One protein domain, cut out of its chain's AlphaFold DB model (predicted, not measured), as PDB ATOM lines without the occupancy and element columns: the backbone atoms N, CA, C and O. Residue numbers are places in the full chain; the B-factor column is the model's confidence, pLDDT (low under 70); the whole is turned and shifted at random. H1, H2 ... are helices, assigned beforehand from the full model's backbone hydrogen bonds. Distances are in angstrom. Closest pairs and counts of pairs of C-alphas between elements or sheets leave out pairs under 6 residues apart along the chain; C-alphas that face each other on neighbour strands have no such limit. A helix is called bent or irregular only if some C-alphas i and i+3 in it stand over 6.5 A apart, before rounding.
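This is residues 2 to 62 and 94 to 104 of the 108 residues of the protein "NADH dehydrogenase subunit 1" of Amphimedon queenslandica (UniProt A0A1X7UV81). Three helices run lengthwise with their centres at the corners of a triangle: the long H1, with H3 beside it running back the opposite way, and the shorter H4, at a distance from H1. H2 lies across one end, by the last residues of H1 and H4, while residues 55 to 62 trail from the end of H3 at the opposite end. The printed part has 72 residues with four named helices, H1, H2, H3 and H4 in that order, and no named strand; the class is all helix. It is compact, with a radius of gyration of the C-alphas of 12.6 A, yet elongated in outline, spanning 40 by 21 by 20 A.

Start at Asn 2, where H1, residues 2 to 19, begins. With residues 16 to 19 alone it touches H2, residues 24 to 31; look at the closest C-alphas, those of Val 19 and Ile 27, 6.1 A apart. These two helices run the same way at a steep tilt of 63 degrees. H1 also touches H3, residues 41 to 54, with its residues 4 to 11 alone, and the closest C-alphas are those of Tyr 4 and Ser 50, 5.6 A apart. Here the helices run opposite ways at a shallow tilt of 33 degrees, only just short of steep. H2 and H3 are apart. Past the cut, H4, residues 94 to 102, only just touches H3, with 3 pairs of C-alphas within 8 A, the closest being Ala 51 and Met 96 at 5.9 A; of H3, residues 47 to 51 alone take part. They run opposite ways at a shallow tilt of 14 degrees. H4 only just touches H2 as well, with 3 pairs, the closest C-alphas being those of Val 28 and Val 102, 6.1 A apart, the same way at a steep tilt of 53 degrees. H1 and H4 are apart. The helix packing is part aligned, part crossed: of the four pairs that touch, two are at a shallow tilt. In H2, H3 and H4 every O i to N i+4 pair is within hydrogen-bond range; in H1, 13 of 14 are.

Find C-alpha 2 at (240.282, 298.363, 238.381); from there H1 runs 26.3 A to C-alpha 19. H2 covers 11.0 A from Leu 24 to His 31. Find C-alpha 41 at (220.584, 306.950, 248.548), where H3 begins its 19.9 A to Lys 54. H4 runs 12.8 A from Ile 94 to C-alpha 102 at (230.734, 317.757, 244.426); it is neither bent nor irregular, but only just: C-alphas 94 and 97 are 6.1 A apart.

The two C-alphas farthest apart are those of Tyr 33 and Leu 62, at 40.8 A. Residues 63 to 93 are not printed, and C-alphas 62 and 94 stand 20.3 A apart across this cut, which lies in the link from H3 to H4. Of the links printed whole, H1 to H2 is tight and H2 to H3 is short. The mean pLDDT of the printed part is 80.0; look for values under 70 at residue 2, residues 32 to 34, residue 37 and residues 56 to 62.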
ATOM      1  N   ASN A   2     241.174 298.160 239.540       67.19
ATOM      2  CA  ASN A   2     240.282 298.363 238.381       67.19
ATOM      3  C   ASN A   2     238.788 298.119 238.668       67.19
ATOM      4  O   ASN A   2     237.945 298.846 238.157       67.19
ATOM      5  N   SER A   3     238.433 297.151 239.520       76.69
ATOM      6  CA  SER A   3     237.019 296.846 239.797       76.69
ATOM      7  C   SER A   3     236.257 298.018 240.435       76.69
ATOM      8  O   SER A   3     235.092 298.244 240.119       76.69
ATOM      9  N   TYR A   4     236.914 298.808 241.291       81.81
ATOM     10  CA  TYR A   4     236.285 299.958 241.953       81.81
ATOM     11  C   TYR A   4     236.204 301.190 241.043       81.81
ATOM     12  O   TYR A   4     235.330 302.031 241.234       81.81
ATOM     13  N   GLU A   5     237.063 301.286 240.024       81.94
ATOM     14  CA  GLU A   5     236.980 302.349 239.012       81.94
ATOM     15  C   GLU A   5     235.724 302.228 238.168       81.94
ATOM     16  O   GLU A   5     235.052 303.228 237.935       81.94
ATOM     17  N   VAL A   6     235.370 301.002 237.781       86.62
ATOM     18  CA  VAL A   6     234.138 300.748 237.029       86.62
ATOM     19  C   VAL A   6     232.917 301.157 237.859       86.62
ATOM     20  O   VAL A   6     232.031 301.835 237.345       86.62
ATOM     21  N   SER A   7     232.899 300.825 239.155       86.56
ATOM     22  CA  SER A   7     231.821 301.223 240.075       86.56
ATOM     23  C   SER A   7     231.685 302.749 240.184       86.56
ATOM     24  O   SER A   7     230.603 303.295 239.971       86.56
ATOM     25  N   ILE A   8     232.790 303.465 240.436       86.81
ATOM     26  CA  ILE A   8     232.795 304.937 240.537       86.81
ATOM     27  C   ILE A   8     232.384 305.584 239.204       86.81
ATOM     28  O   ILE A   8     231.636 306.564 239.196       86.81
ATOM     29  N   GLY A   9     232.813 305.013 238.074       86.94
ATOM     30  CA  GLY A   9     232.418 305.451 236.735       86.94
ATOM     31  C   GLY A   9     230.910 305.341 236.498       86.94
ATOM     32  O   GLY A   9     230.287 306.311 236.074       86.94
ATOM     33  N   LEU A  10     230.296 304.208 236.849       88.38
ATOM     34  CA  LEU A  10     228.844 304.016 236.740       88.38
ATOM     35  C   LEU A  10     228.060 304.993 237.624       88.38
ATOM     36  O   LEU A  10     227.054 305.549 237.184       88.38
ATOM     37  N   ILE A  11     228.537 305.255 238.844       88.75
ATOM     38  CA  ILE A  11     227.902 306.232 239.740       88.75
ATOM     39  C   ILE A  11     228.018 307.653 239.170       88.75
ATOM     40  O   ILE A  11     227.067 308.427 239.247       88.75
ATOM     41  N   THR A  12     229.143 307.977 238.532       87.31
ATOM     42  CA  THR A  12     229.337 309.274 237.867       87.31
ATOM     43  C   THR A  12     228.352 309.444 236.714       87.31
ATOM     44  O   THR A  12     227.713 310.486 236.600       87.31
ATOM     45  N   ILE A  13     228.154 308.402 235.901       90.00
ATOM     46  CA  ILE A  13     227.180 308.413 234.802       90.00
ATOM     47  C   ILE A  13     225.757 308.643 235.333       90.00
ATOM     48  O   ILE A  13     225.022 309.442 234.758       90.00
ATOM     49  N   LEU A  14     225.378 308.020 236.455       88.19
ATOM     50  CA  LEU A  14     224.071 308.247 237.085       88.19
ATOM     51  C   LEU A  14     223.856 309.715 237.485       88.19
ATOM     52  O   LEU A  14     222.787 310.262 237.228       88.19
ATOM     53  N   VAL A  15     224.866 310.369 238.071       85.38
ATOM     54  CA  VAL A  15     224.777 311.790 238.460       85.38
ATOM     55  C   VAL A  15     224.702 312.694 237.228       85.38
ATOM     56  O   VAL A  15     223.895 313.623 237.182       85.38
ATOM     57  N   VAL A  16     225.493 312.394 236.197       87.94
ATOM     58  CA  VAL A  16     225.489 313.151 234.938       87.94
ATOM     59  C   VAL A  16     224.140 313.043 234.232       87.94
ATOM     60  O   VAL A  16     223.671 314.038 233.688       87.94
ATOM     61  N   LEU A  17     223.471 311.888 234.281       87.19
ATOM     62  CA  LEU A  17     222.126 311.730 233.717       87.19
ATOM     63  C   LEU A  17     221.075 312.600 234.427       87.19
ATOM     64  O   LEU A  17     220.134 313.044 233.778       87.19
ATOM     65  N   CYS A  18     221.234 312.885 235.724       82.88
ATOM     66  CA  CYS A  18     220.326 313.777 236.455       82.88
ATOM     67  C   CYS A  18     220.519 315.262 236.111       82.88
ATOM     68  O   CYS A  18     219.549 316.014 236.128       82.88
ATOM     69  N   VAL A  19     221.751 315.687 235.818       85.25
ATOM     70  CA  VAL A  19     222.097 317.098 235.547       85.25
ATOM     71  C   VAL A  19     222.137 317.402 234.042       85.25
ATOM     72  O   VAL A  19     222.030 318.557 233.638       85.25
ATOM     73  N   VAL A  20     222.268 316.373 233.195       87.62
ATOM     74  CA  VAL A  20     222.421 316.461 231.727       87.62
ATOM     75  C   VAL A  20     223.638 317.313 231.324       87.62
ATOM     76  O   VAL A  20     223.710 317.889 230.242       87.62
ATOM     77  N   SER A  21     224.635 317.411 232.202       86.31
ATOM     78  CA  SER A  21     225.859 318.166 231.955       86.31
ATOM     79  C   SER A  21     227.037 317.566 232.707       86.31
ATOM     80  O   SER A  21     226.893 317.035 233.807       86.31
ATOM     81  N   LEU A  22     228.217 317.679 232.101       85.56
ATOM     82  CA  LEU A  22     229.497 317.264 232.678       85.56
ATOM     83  C   LEU A  22     230.200 318.400 233.438       85.56
ATOM     84  O   LEU A  22     231.265 318.184 234.014       85.56
ATOM     85  N   ASN A  23     229.639 319.614 233.445       89.69
ATOM     86  CA  ASN A  23     230.258 320.729 234.148       89.69
ATOM     87  C   ASN A  23     230.012 320.624 235.662       89.69
ATOM     88  O   ASN A  23     228.872 320.694 236.124       89.69
ATOM     89  N   LEU A  24     231.095 320.519 236.437       84.19
ATOM     90  CA  LEU A  24     231.057 320.402 237.899       84.19
ATOM     91  C   LEU A  24     230.312 321.569 238.563       84.19
ATOM     92  O   LEU A  24     229.619 321.362 239.555       84.19
ATOM     93  N   THR A  25     230.391 322.783 238.011       87.38
ATOM     94  CA  THR A  25     229.676 323.941 238.574       87.38
ATOM     95  C   THR A  25     228.164 323.809 238.413       87.38
ATOM     96  O   THR A  25     227.419 324.110 239.342       87.38
ATOM     97  N   GLN A  26     227.701 323.295 237.272       83.94
ATOM     98  CA  GLN A  26     226.279 323.056 237.019       83.94
ATOM     99  C   GLN A  26     225.736 321.927 237.896       83.94
ATOM    100  O   GLN A  26     224.620 322.033 238.398       83.94
ATOM    101  N   ILE A  27     226.550 320.898 238.151       85.75
ATOM    102  CA  ILE A  27     226.221 319.814 239.080       85.75
ATOM    103  C   ILE A  27     226.005 320.367 240.501       85.75
ATOM    104  O   ILE A  27     224.998 320.056 241.131       85.75
ATOM    105  N   VAL A  28     226.881 321.257 240.982       86.06
ATOM    106  CA  VAL A  28     226.730 321.894 242.305       86.06
ATOM    107  C   VAL A  28     225.478 322.773 242.386       86.06
ATOM    108  O   VAL A  28     224.766 322.722 243.387       86.06
ATOM    109  N   ILE A  29     225.169 323.542 241.339       84.94
ATOM    110  CA  ILE A  29     223.962 324.384 241.298       84.94
ATOM    111  C   ILE A  29     222.689 323.520 241.322       84.94
ATOM    112  O   ILE A  29     221.721 323.868 241.998       84.94
ATOM    113  N   ALA A  30     222.695 322.372 240.639       81.00
ATOM    114  CA  ALA A  30     221.552 321.465 240.585       81.00
ATOM    115  C   ALA A  30     221.216 320.832 241.954       81.00
ATOM    116  O   ALA A  30     220.039 320.640 242.266       81.00
ATOM    117  N   HIS A  31     222.217 320.612 242.819       70.12
ATOM    118  CA  HIS A  31     222.008 320.181 244.212       70.12
ATOM    119  C   HIS A  31     221.263 321.192 245.084       70.12
ATOM    120  O   HIS A  31     220.695 320.809 246.108       70.12
ATOM    121  N   GLY A  32     221.282 322.476 244.717       69.69
ATOM    122  CA  GLY A  32     220.663 323.538 245.509       69.69
ATOM    123  C   GLY A  32     219.140 323.415 245.611       69.69
ATOM    124  O   GLY A  32     218.560 323.864 246.595       69.69
ATOM    125  N   TYR A  33     218.494 322.779 244.627       68.19
ATOM    126  CA  TYR A  33     217.036 322.637 244.575       68.19
ATOM    127  C   TYR A  33     216.519 321.419 245.347       68.19
ATOM    128  O   TYR A  33     215.486 321.501 246.007       68.19
ATOM    129  N   MET A  34     217.228 320.291 245.280       67.56
ATOM    130  CA  MET A  34     216.966 319.093 246.079       67.56
ATOM    131  C   MET A  34     218.273 318.341 246.326       67.56
ATOM    132  O   MET A  34     219.094 318.181 245.423       67.56
ATOM    133  N   TRP A  35     218.450 317.817 247.538       71.50
ATOM    134  CA  TRP A  35     219.618 317.002 247.864       71.50
ATOM    135  C   TRP A  35     219.556 315.663 247.125       71.50
ATOM    136  O   TRP A  35     218.686 314.838 247.417       71.50
ATOM    137  N   TYR A  36     220.514 315.392 246.231       75.19
ATOM    138  CA  TYR A  36     220.581 314.112 245.506       75.19
ATOM    139  C   TYR A  36     220.759 312.894 246.416       75.19
ATOM    140  O   TYR A  36     220.424 311.784 246.012       75.19
ATOM    141  N   LYS A  37     221.160 313.086 247.676       69.19
ATOM    142  CA  LYS A  37     221.170 312.033 248.698       69.19
ATOM    143  C   LYS A  37     219.829 311.300 248.838       69.19
ATOM    144  O   LYS A  37     219.833 310.096 249.075       69.19
ATOM    145  N   VAL A  38     218.695 311.992 248.688       76.50
ATOM    146  CA  VAL A  38     217.358 311.396 248.863       76.50
ATOM    147  C   VAL A  38     216.987 310.461 247.698       76.50
ATOM    148  O   VAL A  38     216.736 309.282 247.956       76.50
ATOM    149  N   PRO A  39     216.996 310.900 246.422       79.88
ATOM    150  CA  PRO A  39     216.690 310.011 245.300       79.88
ATOM    151  C   PRO A  39     217.775 308.948 245.057       79.88
ATOM    152  O   PRO A  39     217.461 307.825 244.666       79.88
ATOM    153  N   LEU A  40     219.051 309.264 245.313       83.62
ATOM    154  CA  LEU A  40     220.197 308.402 244.991       83.62
ATOM    155  C   LEU A  40     220.812 307.722 246.224       83.62
ATOM    156  O   LEU A  40     221.986 307.355 246.206       83.62
ATOM    157  N   TRP A  41     220.039 307.476 247.286       79.88
ATOM    158  CA  TRP A  41     220.584 306.950 248.548       79.88
ATOM    159  C   TRP A  41     221.348 305.618 248.388       79.88
ATOM    160  O   TRP A  41     222.397 305.420 249.001       79.88
ATOM    161  N   ARG A  42     220.880 304.720 247.504       81.19
ATOM    162  CA  ARG A  42     221.577 303.456 247.185       81.19
ATOM    163  C   ARG A  42     222.918 303.693 246.491       81.19
ATOM    164  O   ARG A  42     223.895 303.022 246.811       81.19
ATOM    165  N   ALA A  43     222.974 304.661 245.578       83.88
ATOM    166  CA  ALA A  43     224.208 305.030 244.893       83.88
ATOM    167  C   ALA A  43     225.194 305.719 245.852       83.88
ATOM    168  O   ALA A  43     226.390 305.459 245.773       83.88
ATOM    169  N   ALA A  44     224.698 306.511 246.811       82.19
ATOM    170  CA  ALA A  44     225.521 307.102 247.867       82.19
ATOM    171  C   ALA A  44     226.216 306.023 248.716       82.19
ATOM    172  O   ALA A  44     227.422 306.100 248.950       82.19
ATOM    173  N   MET A  45     225.487 304.972 249.112       83.31
ATOM    174  CA  MET A  45     226.059 303.850 249.871       83.31
ATOM    175  C   MET A  45     227.101 303.070 249.057       83.31
ATOM    176  O   MET A  45     228.172 302.746 249.571       83.31
ATOM    177  N   MET A  46     226.835 302.815 247.772       85.88
ATOM    178  CA  MET A  46     227.799 302.158 246.879       85.88
ATOM    179  C   MET A  46     229.062 303.000 246.653       85.88
ATOM    180  O   MET A  46     230.164 302.446 246.606       85.88
ATOM    181  N   LEU A  47     228.926 304.328 246.550       84.44
ATOM    182  CA  LEU A  47     230.058 305.247 246.424       84.44
ATOM    183  C   LEU A  47     230.924 305.207 247.685       84.44
ATOM    184  O   LEU A  47     232.140 305.103 247.572       84.44
ATOM    185  N   LEU A  48     230.309 305.195 248.871       80.88
ATOM    186  CA  LEU A  48     231.021 305.145 250.150       80.88
ATOM    187  C   LEU A  48     231.870 303.865 250.271       80.88
ATOM    188  O   LEU A  48     233.067 303.938 250.552       80.88
ATOM    189  N   VAL A  49     231.292 302.700 249.957       82.75
ATOM    190  CA  VAL A  49     232.025 301.419 249.942       82.75
ATOM    191  C   VAL A  49     233.135 301.420 248.885       82.75
ATOM    192  O   VAL A  49     234.251 300.979 249.158       82.75
ATOM    193  N   SER A  50     232.868 301.962 247.693       83.06
ATOM    194  CA  SER A  50     233.862 302.035 246.612       83.06
ATOM    195  C   SER A  50     235.017 302.992 246.944       83.06
ATOM    196  O   SER A  50     236.164 302.696 246.615       83.06
ATOM    197  N   ALA A  51     234.748 304.106 247.632       80.25
ATOM    198  CA  ALA A  51     235.750 305.075 248.080       80.25
ATOM    199  C   ALA A  51     236.656 304.504 249.186       80.25
ATOM    200  O   ALA A  51     237.879 304.660 249.133       80.25
ATOM    201  N   LEU A  52     236.076 303.779 250.150       73.81
ATOM    202  CA  LEU A  52     236.825 303.039 251.173       73.81
ATOM    203  C   LEU A  52     237.743 301.985 250.545       73.81
ATOM    204  O   LEU A  52     238.907 301.854 250.919       73.81
ATOM    205  N   ALA A  53     237.233 301.257 249.554       74.62
ATOM    206  CA  ALA A  53     237.994 300.206 248.901       74.62
ATOM    207  C   ALA A  53     239.093 300.747 247.968       74.62
ATOM    208  O   ALA A  53     240.172 300.166 247.884       74.62
ATOM    209  N   LYS A  54     238.862 301.885 247.299       75.75
ATOM    210  CA  LYS A  54     239.865 302.567 246.463       75.75
ATOM    211  C   LYS A  54     241.043 303.096 247.290       75.75
ATOM    212  O   LYS A  54     242.176 303.063 246.819       75.75
ATOM    213  N   THR A  55     240.782 303.572 248.507       71.94
ATOM    214  CA  THR A  55     241.804 304.139 249.406       71.94
ATOM    215  C   THR A  55     242.597 303.081 250.179       71.94
ATOM    216  O   THR A  55     243.440 303.444 250.998       71.94
ATOM    217  N   ASN A  56     242.365 301.785 249.908       66.38
ATOM    218  CA  ASN A  56     243.041 300.654 250.555       66.38
ATOM    219  C   ASN A  56     243.060 300.790 252.089       66.38
ATOM    220  O   ASN A  56     244.083 300.568 252.731       66.38
ATOM    221  N   ARG A  57     241.944 301.225 252.689       69.25
ATOM    222  CA  ARG A  57     241.803 301.344 254.147       69.25
ATOM    223  C   ARG A  57     240.936 300.224 254.702       69.25
ATOM    224  O   ARG A  57     240.159 299.594 253.986       69.25
ATOM    225  N   VAL A  58     241.094 299.971 256.003       56.59
ATOM    226  CA  VAL A  58     240.308 298.986 256.762       56.59
ATOM    227  C   VAL A  58     238.823 299.198 256.448       56.59
ATOM    228  O   VAL A  58     238.354 300.327 256.601       56.59
ATOM    229  N   PRO A  59     238.068 298.181 255.995       58.50
ATOM    230  CA  PRO A  59     238.331 296.732 256.011       58.50
ATOM    231  C   PRO A  59     238.962 296.117 254.738       58.50
ATOM    232  O   PRO A  59     239.194 294.911 254.722       58.50
ATOM    233  N   PHE A  60     239.259 296.895 253.690       61.25
ATOM    234  CA  PHE A  60     239.703 296.397 252.369       61.25
ATOM    235  C   PHE A  60     241.218 296.497 252.120       61.25
ATOM    236  O   PHE A  60     241.680 296.473 250.980       61.25
ATOM    237  N   ASP A  61     242.005 296.606 253.185       61.34
ATOM    238  CA  ASP A  61     243.452 296.793 253.107       61.34
ATOM    239  C   ASP A  61     244.208 295.455 252.982       61.34
ATOM    240  O   ASP A  61     244.726 294.925 253.962       61.34
ATOM    241  N   LEU A  62     244.225 294.869 251.780       60.75
ATOM    242  CA  LEU A  62     244.905 293.589 251.516       60.75
ATOM    243  C   LEU A  62     246.419 293.750 251.285       60.75
ATOM    244  O   LEU A  62     247.192 292.887 251.681       60.75
ATOM    245  N   ILE A  94     242.004 312.262 250.313       85.62
ATOM    246  CA  ILE A  94     241.317 313.560 250.277       85.62
ATOM    247  C   ILE A  94     240.455 313.706 249.010       85.62
ATOM    248  O   ILE A  94     239.373 314.292 249.059       85.62
ATOM    249  N   SER A  95     240.894 313.154 247.875       84.12
ATOM    250  CA  SER A  95     240.202 313.326 246.590       84.12
ATOM    251  C   SER A  95     238.843 312.619 246.521       84.12
ATOM    252  O   SER A  95     237.894 313.165 245.961       84.12
ATOM    253  N   MET A  96     238.708 311.433 247.122       84.12
ATOM    254  CA  MET A  96     237.459 310.656 247.110       84.12
ATOM    255  C   MET A  96     236.280 311.343 247.833       84.12
ATOM    256  O   MET A  96     235.208 311.462 247.229       84.12
ATOM    257  N   PRO A  97     236.419 311.838 249.082       82.25
ATOM    258  CA  PRO A  97     235.348 312.582 249.736       82.25
ATOM    259  C   PRO A  97     235.071 313.917 249.034       82.25
ATOM    260  O   PRO A  97     233.904 314.289 248.914       82.25
ATOM    261  N   ALA A  98     236.091 314.592 248.488       85.44
ATOM    262  CA  ALA A  98     235.890 315.805 247.695       85.44
ATOM    263  C   ALA A  98     234.984 315.549 246.475       85.44
ATOM    264  O   ALA A  98     234.033 316.296 246.251       85.44
ATOM    265  N   LEU A  99     235.203 314.451 245.742       86.12
ATOM    266  CA  LEU A  99     234.342 314.046 244.625       86.12
ATOM    267  C   LEU A  99     232.896 313.779 245.082       86.12
ATOM    268  O   LEU A  99     231.943 314.232 244.452       86.12
ATOM    269  N   SER A 100     232.722 313.082 246.210       84.56
ATOM    270  CA  SER A 100     231.391 312.790 246.764       84.56
ATOM    271  C   SER A 100     230.623 314.051 247.183       84.56
ATOM    272  O   SER A 100     229.399 314.102 247.042       84.56
ATOM    273  N   ALA A 101     231.338 315.080 247.655       84.12
ATOM    274  CA  ALA A 101     230.765 316.371 248.018       84.12
ATOM    275  C   ALA A 101     230.319 317.147 246.775       84.12
ATOM    276  O   ALA A 101     229.213 317.684 246.764       84.12
ATOM    277  N   VAL A 102     231.122 317.136 245.702       85.69
ATOM    278  CA  VAL A 102     230.734 317.757 244.426       85.69
ATOM    279  C   VAL A 102     229.486 317.101 243.846       85.69
ATOM    280  O   VAL A 102     228.654 317.822 243.316       85.69
ATOM    281  N   PHE A 103     229.314 315.783 243.991       83.00
ATOM    282  CA  PHE A 103     228.105 315.056 243.575       83.00
ATOM    283  C   PHE A 103     226.925 315.140 244.558       83.00
ATOM    284  O   PHE A 103     225.914 314.481 244.330       83.00
ATOM    285  N   GLY A 104     227.031 315.891 245.663       77.00
ATOM    286  CA  GLY A 104     225.931 316.041 246.628       77.00
ATOM    287  C   GLY A 104     225.538 314.740 247.347       77.00
ATOM    288  O   GLY A 104     224.436 314.635 247.892       77.00
TER     289      GLY A 104